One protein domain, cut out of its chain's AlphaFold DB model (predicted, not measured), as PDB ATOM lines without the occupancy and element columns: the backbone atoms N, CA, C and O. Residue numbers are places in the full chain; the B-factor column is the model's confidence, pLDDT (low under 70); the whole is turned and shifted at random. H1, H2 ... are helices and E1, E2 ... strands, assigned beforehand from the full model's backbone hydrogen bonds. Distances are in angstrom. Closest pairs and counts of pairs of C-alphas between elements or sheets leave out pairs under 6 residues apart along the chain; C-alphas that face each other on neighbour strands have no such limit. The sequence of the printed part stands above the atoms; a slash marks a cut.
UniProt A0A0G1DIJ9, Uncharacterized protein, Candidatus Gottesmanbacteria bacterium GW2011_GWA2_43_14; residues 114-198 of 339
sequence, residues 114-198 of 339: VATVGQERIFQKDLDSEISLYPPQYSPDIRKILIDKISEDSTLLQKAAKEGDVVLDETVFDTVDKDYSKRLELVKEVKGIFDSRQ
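What this domain is: This is residues 114 to 198 of the 339 residues of an uncharacterized protein of Candidatus Gottesmanbacteria bacterium GW2011_GWA2_43_14 (UniProt A0A0G1DIJ9). One long helix, H2, runs through the domain; the small strand hairpin E1 and E2 packs along its residues 144 to 158, the short helix H1 packs on its residues 143 to 150, and H3 crosses it at residues 153 to 160. The link after H2, residues 164 to 179, folds back to the start of H3 beside H1, while the loop of residues 132 to 141, of which 132 belongs to H1, sticks out at one end. The printed part has 85 residues with two named strands and three named helices in the order E1, E2, H1, H2, H3; the sheet, order E1 - E2, is antiparallel and the class is mostly helix. The whole is compact, with a radius of gyration of the C-alphas of 13.0 A and spans of 39 by 27 by 20 A.

Where its parts are: E1, residues 114 to 117, begins at C-alpha 114 at (57.091, 92.002, -35.209). E2 is residues 120 to 123, and H1 follows directly with residues 124 to 132, 12.4 A from first to last C-alpha. H2, residues 142 to 163, is 31.4 A long and begins at C-alpha 142 at (61.840, 97.264, -23.357). H3, residues 180 to 196, is 24.3 A long and ends at C-alpha 196 at (52.787, 123.788, -34.847).

How they stand to each other: E1 and E2 form a hairpin, antiparallel at 167 degrees, with N 117 and O 120 at 2.8 A and N 122 and O 115 at 2.9 A, within hydrogen-bond range. The closest C-alphas of E1 and H2 are those of Val 117 and Ser 151, 6.1 A apart; those of E2 and H2 are Glu 120 and Ser 154, 7.1 A apart. H1 and H2 touch, H2 with residues 143 to 150 alone; the closest C-alphas are those of Leu 127 and Ile 147, 6.7 A apart. They run opposite ways at a steep tilt of 70.0 degrees, only just short of about perpendicular. H2 and H3 touch through residues 153 to 160 and 186 to 191 alone, with the C-alphas of Asp 153 and Val 187 closest at 6.3 A. They run the same way at a steep tilt of 60 degrees. H1 and H3 only just touch, with 3 pairs of C-alphas within 8 A, H3 with residue 180 alone; the closest C-alphas are those of Asp 126 and Tyr 180, 6.7 A apart, and the lines are about perpendicular at 77 degrees. H3 is apart from E1 and from E2. In H1, H2 and H3 every O i to N i+4 pair is within hydrogen-bond range.

The domain as a whole: The two C-alphas farthest apart are those of Tyr 138 and Gly 164, 39.9 A. Without residues 132 to 141, which stand free, the body spans 32 by 24 by 21 A. The printed part has no cut. The link from H2 to H3, 16 residues, is long. The mean pLDDT of the printed part is 91.1, and residues 136 to 140 are under 70.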
ATOM      1  N   VAL A 114      57.339  91.920 -36.660       91.94
ATOM      2  CA  VAL A 114      57.091  92.002 -35.209       91.94
ATOM      3  C   VAL A 114      55.774  92.701 -34.870       91.94
ATOM      4  O   VAL A 114      55.201  92.437 -33.813       91.94
ATOM      5  N   ALA A 115      55.271  93.561 -35.761       93.75
ATOM      6  CA  ALA A 115      53.965  94.209 -35.645       93.75
ATOM      7  C   ALA A 115      53.428  94.654 -37.019       93.75
ATOM      8  O   ALA A 115      54.170  94.766 -37.994       93.75
ATOM      9  N   THR A 116      52.127  94.932 -37.104       96.00
ATOM     10  CA  THR A 116      51.488  95.524 -38.290       96.00
ATOM     11  C   THR A 116      50.614  96.689 -37.853       96.00
ATOM     12  O   THR A 116      49.773  96.532 -36.969       96.00
ATOM     13  N   VAL A 117      50.825  97.854 -38.463       95.56
ATOM     14  CA  VAL A 117      50.216  99.127 -38.071       95.56
ATOM     15  C   VAL A 117      49.667  99.799 -39.316       95.56
ATOM     16  O   VAL A 117      50.418 100.356 -40.111       95.56
ATOM     17  N   GLY A 118      48.351  99.737 -39.513       95.75
ATOM     18  CA  GLY A 118      47.732 100.250 -40.736       95.75
ATOM     19  C   GLY A 118      48.325  99.580 -41.979       95.75
ATOM     20  O   GLY A 118      48.127  98.383 -42.178       95.75
ATOM     21  N   GLN A 119      49.035 100.359 -42.800       97.00
ATOM     22  CA  GLN A 119      49.707  99.897 -44.020       97.00
ATOM     23  C   GLN A 119      51.183  99.505 -43.817       97.00
ATOM     24  O   GLN A 119      51.790  98.997 -44.752       97.00
ATOM     25  N   GLU A 120      51.769  99.720 -42.632       97.75
ATOM     26  CA  GLU A 120      53.172  99.377 -42.358       97.75
ATOM     27  C   GLU A 120      53.298  98.019 -41.665       97.75
ATOM     28  O   GLU A 120      52.633  97.744 -40.660       97.75
ATOM     29  N   ARG A 121      54.234  97.197 -42.133       98.00
ATOM     30  CA  ARG A 121      54.815  96.111 -41.345       98.00
ATOM     31  C   ARG A 121      56.057  96.628 -40.628       98.00
ATOM     32  O   ARG A 121      56.952  97.213 -41.238       98.00
ATOM     33  N   ILE A 122      56.104  96.391 -39.323       96.44
ATOM     34  CA  ILE A 122      57.279  96.656 -38.498       96.44
ATOM     35  C   ILE A 122      58.103  95.377 -38.461       96.44
ATOM     36  O   ILE A 122      57.592  94.326 -38.063       96.44
ATOM     37  N   PHE A 123      59.355  95.460 -38.891       95.75
ATOM     38  CA  PHE A 123      60.266  94.327 -39.010       95.75
ATOM     39  C   PHE A 123      61.198  94.223 -37.797       95.75
ATOM     40  O   PHE A 123      61.406  95.194 -37.069       95.75
ATOM     41  N   GLN A 124      61.796  93.051 -37.580       93.31
ATOM     42  CA  GLN A 124      62.762  92.823 -36.502       93.31
ATOM     43  C   GLN A 124      63.940  93.802 -36.603       93.31
ATOM     44  O   GLN A 124      64.331  94.385 -35.594       93.31
ATOM     45  N   LYS A 125      64.397  94.097 -37.827       94.56
ATOM     46  CA  LYS A 125      65.439  95.098 -38.099       94.56
ATOM     47  C   LYS A 125      65.084  96.520 -37.643       94.56
ATOM     48  O   LYS A 125      65.980  97.249 -37.214       94.56
ATOM     49  N   ASP A 126      63.807  96.907 -37.674       95.31
ATOM     50  CA  ASP A 126      63.351  98.209 -37.157       95.31
ATOM     51  C   ASP A 126      63.545  98.274 -35.644       95.31
ATOM     52  O   ASP A 126      64.087  99.237 -35.101       95.31
ATOM     53  N   LEU A 127      63.132  97.202 -34.967       92.69
ATOM     54  CA  LEU A 127      63.263  97.070 -33.527       92.69
ATOM     55  C   LEU A 127      64.732  97.012 -33.098       92.69
ATOM     56  O   LEU A 127      65.093  97.656 -32.119       92.69
ATOM     57  N   ASP A 128      65.584  96.289 -33.823       91.12
ATOM     58  CA  ASP A 128      67.016  96.208 -33.514       91.12
ATOM     59  C   ASP A 128      67.713  97.558 -33.707       91.12
ATOM     60  O   ASP A 128      68.522  97.972 -32.871       91.12
ATOM     61  N   SER A 129      67.338  98.284 -34.767       93.81
ATOM     62  CA  SER A 129      67.813  99.646 -35.014       93.81
ATOM     63  C   SER A 129      67.406 100.580 -33.873       93.81
ATOM     64  O   SER A 129      68.260 101.276 -33.330       93.81
ATOM     65  N   GLU A 130      66.141 100.548 -33.443       93.38
ATOM     66  CA  GLU A 130      65.658 101.338 -32.306       93.38
ATOM     67  C   GLU A 130      66.374 100.955 -31.002       93.38
ATOM     68  O   GLU A 130      66.843 101.840 -30.293       93.38
ATOM     69  N   ILE A 131      66.520  99.659 -30.699       89.00
ATOM     70  CA  ILE A 131      67.224  99.164 -29.500       89.00
ATOM     71  C   ILE A 131      68.655  99.704 -29.441       89.00
ATOM     72  O   ILE A 131      69.110 100.093 -28.366       89.00
ATOM     73  N   SER A 132      69.353  99.766 -30.581       88.44
ATOM     74  CA  SER A 132      70.747 100.223 -30.652       88.44
ATOM     75  C   SER A 132      70.957 101.682 -30.215       88.44
ATOM     76  O   SER A 132      72.075 102.060 -29.862       88.44
ATOM     77  N   LEU A 133      69.892 102.494 -30.196       87.50
ATOM     78  CA  LEU A 133      69.929 103.901 -29.782       87.50
ATOM     79  C   LEU A 133      69.904 104.086 -28.261       87.50
ATOM     80  O   LEU A 133      70.160 105.188 -27.771       87.50
ATOM     81  N   TYR A 134      69.601 103.033 -27.504       82.06
ATOM     82  CA  TYR A 134      69.533 103.081 -26.051       82.06
ATOM     83  C   TYR A 134      70.752 102.376 -25.447       82.06
ATOM     84  O   TYR A 134      71.254 101.398 -26.005       82.06
ATOM     85  N   PRO A 135      71.235 102.819 -24.269       76.25
ATOM     86  CA  PRO A 135      72.196 102.036 -23.506       76.25
ATOM     87  C   PRO A 135      71.669 100.608 -23.312       76.25
ATOM     88  O   PRO A 135      70.453 100.438 -23.207       76.25
ATOM     89  N   PRO A 136      72.534  99.586 -23.213       68.56
ATOM     90  CA  PRO A 136      72.099  98.220 -22.947       68.56
ATOM     91  C   PRO A 136      71.371  98.164 -21.595       68.56
ATOM     92  O   PRO A 136      71.991  98.084 -20.535       68.56
ATOM     93  N   GLN A 137      70.041  98.264 -21.627       58.19
ATOM     94  CA  GLN A 137      69.186  98.211 -20.450       58.19
ATOM     95  C   GLN A 137      68.582  96.819 -20.329       58.19
ATOM     96  O   GLN A 137      67.907  96.327 -21.231       58.19
ATOM     97  N   TYR A 138      68.775  96.201 -19.167       51.34
ATOM     98  CA  TYR A 138      68.104  94.961 -18.794       51.34
ATOM     99  C   TYR A 138      66.716  95.286 -18.230       51.34
ATOM    100  O   TYR A 138      66.481  95.140 -17.035       51.34
ATOM    101  N   SER A 139      65.801  95.761 -19.079       58.25
ATOM    102  CA  SER A 139      64.378  95.798 -18.736       58.25
ATOM    103  C   SER A 139      63.633  94.754 -19.565       58.25
ATOM    104  O   SER A 139      63.702  94.812 -20.795       58.25
ATOM    105  N   PRO A 140      62.919  93.805 -18.932       52.69
ATOM    106  CA  PRO A 140      62.118  92.827 -19.658       52.69
ATOM    107  C   PRO A 140      61.110  93.511 -20.607       52.69
ATOM    108  O   PRO A 140      60.888  93.047 -21.720       52.69
ATOM    109  N   ASP A 141      60.561  94.664 -20.245       71.75
ATOM    110  CA  ASP A 141      59.484  95.274 -21.030       71.75
ATOM    111  C   ASP A 141      59.970  96.166 -22.185       71.75
ATOM    112  O   ASP A 141      59.149  96.694 -22.934       71.75
ATOM    113  N   ILE A 142      61.290  96.301 -22.390       78.56
ATOM    114  CA  ILE A 142      61.840  97.264 -23.357       78.56
ATOM    115  C   ILE A 142      61.423  96.962 -24.798       78.56
ATOM    116  O   ILE A 142      61.015  97.870 -25.507       78.56
ATOM    117  N   ARG A 143      61.431  95.691 -25.229       85.31
ATOM    118  CA  ARG A 143      61.027  95.327 -26.602       85.31
ATOM    119  C   ARG A 143      59.587  95.731 -26.880       85.31
ATOM    120  O   ARG A 143      59.309  96.288 -27.932       85.31
ATOM    121  N   LYS A 144      58.686  95.478 -25.928       86.06
ATOM    122  CA  LYS A 144      57.280  95.855 -26.061       86.06
ATOM    123  C   LYS A 144      57.129  97.376 -26.120       86.06
ATOM    124  O   LYS A 144      56.494  97.865 -27.041       86.06
ATOM    125  N   ILE A 145      57.763  98.103 -25.198       87.56
ATOM    126  CA  ILE A 145      57.738  99.575 -25.167       87.56
ATOM    127  C   ILE A 145      58.251 100.163 -26.489       87.56
ATOM    128  O   ILE A 145      57.665 101.104 -27.013       87.56
ATOM    129  N   LEU A 146      59.326  99.600 -27.046       92.44
ATOM    130  CA  LEU A 146      59.891 100.065 -28.309       92.44
ATOM    131  C   LEU A 146      59.010  99.701 -29.509       92.44
ATOM    132  O   LEU A 146      58.833 100.541 -30.380       92.44
ATOM    133  N   ILE A 147      58.398  98.511 -29.549       93.19
ATOM    134  CA  ILE A 147      57.399  98.176 -30.578       93.19
ATOM    135  C   ILE A 147      56.210  99.142 -30.504       93.19
ATOM    136  O   ILE A 147      55.780  99.646 -31.543       93.19
ATOM    137  N   ASP A 148      55.701  99.427 -29.302       92.62
ATOM    138  CA  ASP A 148      54.597 100.367 -29.090       92.62
ATOM    139  C   ASP A 148      54.994 101.767 -29.598       92.62
ATOM    140  O   ASP A 148      54.285 102.343 -30.423       92.62
ATOM    141  N   LYS A 149      56.191 102.258 -29.242       95.69
ATOM    142  CA  LYS A 149      56.742 103.523 -29.760       95.69
ATOM    143  C   LYS A 149      56.845 103.536 -31.290       95.69
ATOM    144  O   LYS A 149      56.397 104.487 -31.927       95.69
ATOM    145  N   ILE A 150      57.441 102.507 -31.899       96.94
ATOM    146  CA  ILE A 150      57.600 102.420 -33.363       96.94
ATOM    147  C   ILE A 150      56.229 102.434 -34.048       96.94
ATOM    148  O   ILE A 150      56.072 103.051 -35.106       96.94
ATOM    149  N   SER A 151      55.240 101.786 -33.427       97.19
ATOM    150  CA  SER A 151      53.860 101.724 -33.905       97.19
ATOM    151  C   SER A 151      53.146 103.074 -33.808       97.19
ATOM    152  O   SER A 151      52.444 103.471 -34.741       97.19
ATOM    153  N   GLU A 152      53.348 103.821 -32.723       96.94
ATOM    154  CA  GLU A 152      52.866 105.200 -32.590       96.94
ATOM    155  C   GLU A 152      53.500 106.113 -33.647       96.94
ATOM    156  O   GLU A 152      52.787 106.833 -34.349       96.94
ATOM    157  N   ASP A 153      54.820 106.020 -33.829       98.00
ATOM    158  CA  ASP A 153      55.557 106.758 -34.855       98.00
ATOM    159  C   ASP A 153      55.035 106.413 -36.269       98.00
ATOM    160  O   ASP A 153      54.828 107.303 -37.092       98.00
ATOM    161  N   SER A 154      54.736 105.137 -36.545       98.19
ATOM    162  CA  SER A 154      54.146 104.683 -37.818       98.19
ATOM    163  C   SER A 154      52.751 105.264 -38.057       98.19
ATOM    164  O   SER A 154      52.446 105.762 -39.143       98.19
ATOM    165  N   THR A 155      51.903 105.235 -37.027       97.69
ATOM    166  CA  THR A 155      50.551 105.807 -37.080       97.69
ATOM    167  C   THR A 155      50.612 107.303 -37.378       97.69
ATOM    168  O   THR A 155      49.839 107.812 -38.192       97.69
ATOM    169  N   LEU A 156      51.557 108.003 -36.748       96.56
ATOM    170  CA  LEU A 156      51.790 109.426 -36.954       96.56
ATOM    171  C   LEU A 156      52.218 109.735 -38.397       96.56
ATOM    172  O   LEU A 156      51.637 110.620 -39.025       96.56
ATOM    173  N   LEU A 157      53.185 108.986 -38.935       97.94
ATOM    174  CA  LEU A 157      53.647 109.126 -40.319       97.94
ATOM    175  C   LEU A 157      52.514 108.894 -41.326       97.94
ATOM    176  O   LEU A 157      52.318 109.700 -42.233       97.94
ATOM    177  N   GLN A 158      51.725 107.828 -41.151       98.06
ATOM    178  CA  GLN A 158      50.588 107.524 -42.029       98.06
ATOM    179  C   GLN A 158      49.507 108.607 -41.973       98.06
ATOM    180  O   GLN A 158      48.904 108.938 -42.994       98.06
ATOM    181  N   LYS A 159      49.269 109.187 -40.791       95.56
ATOM    182  CA  LYS A 159      48.354 110.319 -40.636       95.56
ATOM    183  C   LYS A 159      48.855 111.545 -41.406       95.56
ATOM    184  O   LYS A 159      48.089 112.100 -42.186       95.56
ATOM    185  N   ALA A 160      50.122 111.921 -41.240       95.75
ATOM    186  CA  ALA A 160      50.729 113.045 -41.957       95.75
ATOM    187  C   ALA A 160      50.709 112.847 -43.479       95.75
ATOM    188  O   ALA A 160      50.372 113.760 -44.224       95.75
ATOM    189  N   ALA A 161      50.985 111.629 -43.948       96.50
ATOM    190  CA  ALA A 161      50.906 111.295 -45.366       96.50
ATOM    191  C   ALA A 161      49.485 111.432 -45.921       96.50
ATOM    192  O   ALA A 161      49.282 111.963 -47.011       96.50
ATOM    193  N   LYS A 162      48.480 111.003 -45.147       95.81
ATOM    194  CA  LYS A 162      47.065 111.178 -45.494       95.81
ATOM    195  C   LYS A 162      46.651 112.655 -45.545       95.81
ATOM    196  O   LYS A 162      45.775 112.997 -46.332       95.81
ATOM    197  N   GLU A 163      47.255 113.500 -44.713       92.75
ATOM    198  CA  GLU A 163      47.048 114.957 -44.700       92.75
ATOM    199  C   GLU A 163      47.876 115.693 -45.772       92.75
ATOM    200  O   GLU A 163      47.672 116.885 -45.981       92.75
ATOM    201  N   GLY A 164      48.750 114.989 -46.503       93.75
ATOM    202  CA  GLY A 164      49.577 115.555 -47.572       93.75
ATOM    203  C   GLY A 164      50.858 116.244 -47.091       93.75
ATOM    204  O   GLY A 164      51.506 116.928 -47.879       93.75
ATOM    205  N   ASP A 165      51.239 116.056 -45.826       92.69
ATOM    206  CA  ASP A 165      52.393 116.731 -45.214       92.69
ATOM    207  C   ASP A 165      53.727 116.102 -45.586       92.69
ATOM    208  O   ASP A 165      54.753 116.774 -45.633       92.69
ATOM    209  N   VAL A 166      53.714 114.793 -45.826       96.31
ATOM    210  CA  VAL A 166      54.895 113.997 -46.153       96.31
ATOM    211  C   VAL A 166      54.539 112.930 -47.178       96.31
ATOM    212  O   VAL A 166      53.386 112.520 -47.301       96.31
ATOM    213  N   VAL A 167      55.545 112.434 -47.890       95.56
ATOM    214  CA  VAL A 167      55.415 111.265 -48.766       95.56
ATOM    215  C   VAL A 167      56.131 110.096 -48.105       95.56
ATOM    216  O   VAL A 167      57.297 110.210 -47.735       95.56
ATOM    217  N   LEU A 168      55.431 108.972 -47.952       97.06
ATOM    218  CA  LEU A 168      56.013 107.731 -47.445       97.06
ATOM    219  C   LEU A 168      56.456 106.879 -48.628       97.06
ATOM    220  O   LEU A 168      55.630 106.261 -49.297       97.06
ATOM    221  N   ASP A 169      57.756 106.883 -48.894       96.19
ATOM    222  CA  ASP A 169      58.379 106.007 -49.879       96.19
ATOM    223  C   ASP A 169      59.037 104.787 -49.207       96.19
ATOM    224  O   ASP A 169      59.195 104.714 -47.984       96.19
ATOM    225  N   GLU A 170      59.453 103.825 -50.028       95.75
ATOM    226  CA  GLU A 170      60.089 102.579 -49.586       95.75
ATOM    227  C   GLU A 170      61.397 102.790 -48.800       95.75
ATOM    228  O   GLU A 170      61.838 101.884 -48.090       95.75
ATOM    229  N   THR A 171      62.020 103.976 -48.891       96.62
ATOM    230  CA  THR A 171      63.262 104.288 -48.165       96.62
ATOM    231  C   THR A 171      63.023 104.515 -46.678       96.62
ATOM    232  O   THR A 171      63.964 104.398 -45.901       96.62
ATOM    233  N   VAL A 172      61.790 104.821 -46.269       96.56
ATOM    234  CA  VAL A 172      61.425 105.101 -44.869       96.56
ATOM    235  C   VAL A 172      60.227 104.286 -44.374       96.56
ATOM    236  O   VAL A 172      59.947 104.307 -43.175       96.56
ATOM    237  N   PHE A 173      59.521 103.568 -45.259       97.50
ATOM    238  CA  PHE A 173      58.241 102.921 -44.957       97.50
ATOM    239  C   PHE A 173      58.083 101.531 -45.605       97.50
ATOM    240  O   PHE A 173      58.491 101.317 -46.738       97.50
ATOM    241  N   ASP A 174      57.473 100.594 -44.866       96.88
ATOM    242  CA  ASP A 174      57.071  99.225 -45.275       96.88
ATOM    243  C   ASP A 174      58.092  98.382 -46.078       96.88
ATOM    244  O   ASP A 174      57.725  97.531 -46.890       96.88
ATOM    245  N   THR A 175      59.390  98.532 -45.806       96.50
ATOM    246  CA  THR A 175      60.430  97.624 -46.320       96.50
ATOM    247  C   THR A 175      61.364  97.151 -45.209       96.50
ATOM    248  O   THR A 175      61.511  97.814 -44.182       96.50
ATOM    249  N   VAL A 176      61.992  95.986 -45.405       95.31
ATOM    250  CA  VAL A 176      62.984  95.427 -44.464       95.31
ATOM    251  C   VAL A 176      64.254  96.286 -44.430       95.31
ATOM    252  O   VAL A 176      64.920  96.384 -43.404       95.31
ATOM    253  N   ASP A 177      64.588  96.926 -45.551       95.00
ATOM    254  CA  ASP A 177      65.836  97.665 -45.747       95.00
ATOM    255  C   ASP A 177      65.682  99.189 -45.680       95.00
ATOM    256  O   ASP A 177      66.580  99.910 -46.115       95.00
ATOM    257  N   LYS A 178      64.581  99.690 -45.109       94.56
ATOM    258  CA  LYS A 178      64.385 101.130 -44.905       94.56
ATOM    259  C   LYS A 178      65.479 101.739 -44.028       94.56
ATOM    260  O   LYS A 178      65.997 101.122 -43.093       94.56
ATOM    261  N   ASP A 179      65.811 102.986 -44.332       96.62
ATOM    262  CA  ASP A 179      66.746 103.796 -43.567       96.62
ATOM    263  C   ASP A 179      66.059 104.273 -42.284       96.62
ATOM    264  O   ASP A 179      65.263 105.219 -42.269       96.62
ATOM    265  N   TYR A 180      66.358 103.579 -41.188       94.69
ATOM    266  CA  TYR A 180      65.735 103.850 -39.900       94.69
ATOM    267  C   TYR A 180      66.113 105.232 -39.344       94.69
ATOM    268  O   TYR A 180      65.285 105.889 -38.712       94.69
ATOM    269  N   SER A 181      67.326 105.723 -39.618       95.25
ATOM    270  CA  SER A 181      67.742 107.067 -39.206       95.25
ATOM    271  C   SER A 181      66.932 108.137 -39.934       95.25
ATOM    272  O   SER A 181      66.363 109.016 -39.286       95.25
ATOM    273  N   LYS A 182      66.779 108.010 -41.257       97.38
ATOM    274  CA  LYS A 182      65.936 108.908 -42.058       97.38
ATOM    275  C   LYS A 182      64.465 108.839 -41.636       97.38
ATOM    276  O   LYS A 182      63.796 109.869 -41.549       97.38
ATOM    277  N   ARG A 183      63.956 107.646 -41.302       97.00
ATOM    278  CA  ARG A 183      62.607 107.478 -40.735       97.00
ATOM    279  C   ARG A 183      62.442 108.272 -39.435       97.00
ATOM    280  O   ARG A 183      61.429 108.943 -39.268       97.00
ATOM    281  N   LEU A 184      63.410 108.221 -38.516       97.12
ATOM    282  CA  LEU A 184      63.347 108.972 -37.256       97.12
ATOM    283  C   LEU A 184      63.397 110.492 -37.463       97.12
ATOM    284  O   LEU A 184      62.700 111.224 -36.755       97.12
ATOM    285  N   GLU A 185      64.178 110.972 -38.432       97.00
ATOM    286  CA  GLU A 185      64.177 112.385 -38.826       97.00
ATOM    287  C   GLU A 185      62.798 112.816 -39.337       97.00
ATOM    288  O   GLU A 185      62.260 113.815 -38.855       97.00
ATOM    289  N   LEU A 186      62.178 112.011 -40.207       97.62
ATOM    290  CA  LEU A 186      60.832 112.267 -40.720       97.62
ATOM    291  C   LEU A 186      59.776 112.257 -39.605       97.62
ATOM    292  O   LEU A 186      58.905 113.121 -39.559       97.62
ATOM    293  N   VAL A 187      59.868 111.326 -38.647       97.50
ATOM    294  CA  VAL A 187      58.994 111.308 -37.459       97.50
ATOM    295  C   VAL A 187      59.130 112.608 -36.666       97.50
ATOM    296  O   VAL A 187      58.126 113.170 -36.231       97.50
ATOM    297  N   LYS A 188      60.358 113.096 -36.455       96.31
ATOM    298  CA  LYS A 188      60.611 114.348 -35.728       96.31
ATOM    299  C   LYS A 188      60.040 115.556 -36.472       96.31
ATOM    300  O   LYS A 188      59.437 116.417 -35.832       96.31
ATOM    301  N   GLU A 189      60.215 115.612 -37.788       95.44
ATOM    302  CA  GLU A 189      59.629 116.641 -38.650       95.44
ATOM    303  C   GLU A 189      58.102 116.651 -38.536       95.44
ATOM    304  O   GLU A 189      57.515 117.677 -38.195       95.44
ATOM    305  N   VAL A 190      57.466 115.489 -38.704       95.38
ATOM    306  CA  VAL A 190      56.011 115.341 -38.604       95.38
ATOM    307  C   VAL A 190      55.490 115.718 -37.216       95.38
ATOM    308  O   VAL A 190      54.471 116.403 -37.116       95.38
ATOM    309  N   LYS A 191      56.186 115.333 -36.135       92.56
ATOM    310  CA  LYS A 191      55.859 115.806 -34.777       92.56
ATOM    311  C   LYS A 191      55.881 117.333 -34.732       92.56
ATOM    312  O   LYS A 191      54.914 117.923 -34.276       92.56
ATOM    313  N   GLY A 192      56.912 117.970 -35.289       88.88
ATOM    314  CA  GLY A 192      56.996 119.428 -35.404       88.88
ATOM    315  C   GLY A 192      55.823 120.066 -36.159       88.88
ATOM    316  O   GLY A 192      55.285 121.075 -35.704       88.88
ATOM    317  N   ILE A 193      55.383 119.462 -37.269       88.69
ATOM    318  CA  ILE A 193      54.227 119.933 -38.050       88.69
ATOM    319  C   ILE A 193      52.954 119.867 -37.204       88.69
ATOM    320  O   ILE A 193      52.283 120.883 -37.026       88.69
ATOM    321  N   PHE A 194      52.635 118.708 -36.623       86.94
ATOM    322  CA  PHE A 194      51.442 118.572 -35.782       86.94
ATOM    323  C   PHE A 194      51.494 119.471 -34.549       86.94
ATOM    324  O   PHE A 194      50.482 120.062 -34.182       86.94
ATOM    325  N   ASP A 195      52.670 119.622 -33.952       82.50
ATOM    326  CA  ASP A 195      52.898 120.502 -32.816       82.50
ATOM    327  C   ASP A 195      52.642 121.973 -33.173       82.50
ATOM    328  O   ASP A 195      52.023 122.692 -32.392       82.50
ATOM    329  N   SER A 196      53.057 122.423 -34.364       80.69
ATOM    330  CA  SER A 196      52.787 123.788 -34.847       80.69
ATOM    331  C   SER A 196      51.317 124.049 -35.193       80.69
ATOM    332  O   SER A 196      50.875 125.199 -35.182       80.69
ATOM    333  N   ARG A 197      50.554 122.985 -35.470       84.25
ATOM    334  CA  ARG A 197      49.108 123.029 -35.730       84.25
ATOM    335  C   ARG A 197      48.270 122.993 -34.464       84.25
ATOM    336  O   ARG A 197      47.052 123.064 -34.561       84.25
ATOM    337  N   GLN A 198      48.870 122.826 -33.292       86.00
ATOM    338  CA  GLN A 198      48.129 122.886 -32.040       86.00
ATOM    339  C   GLN A 198      48.114 124.314 -31.519       86.00
ATOM    340  O   GLN A 198      49.100 125.044 -31.629       86.00
TER     341      GLN A 198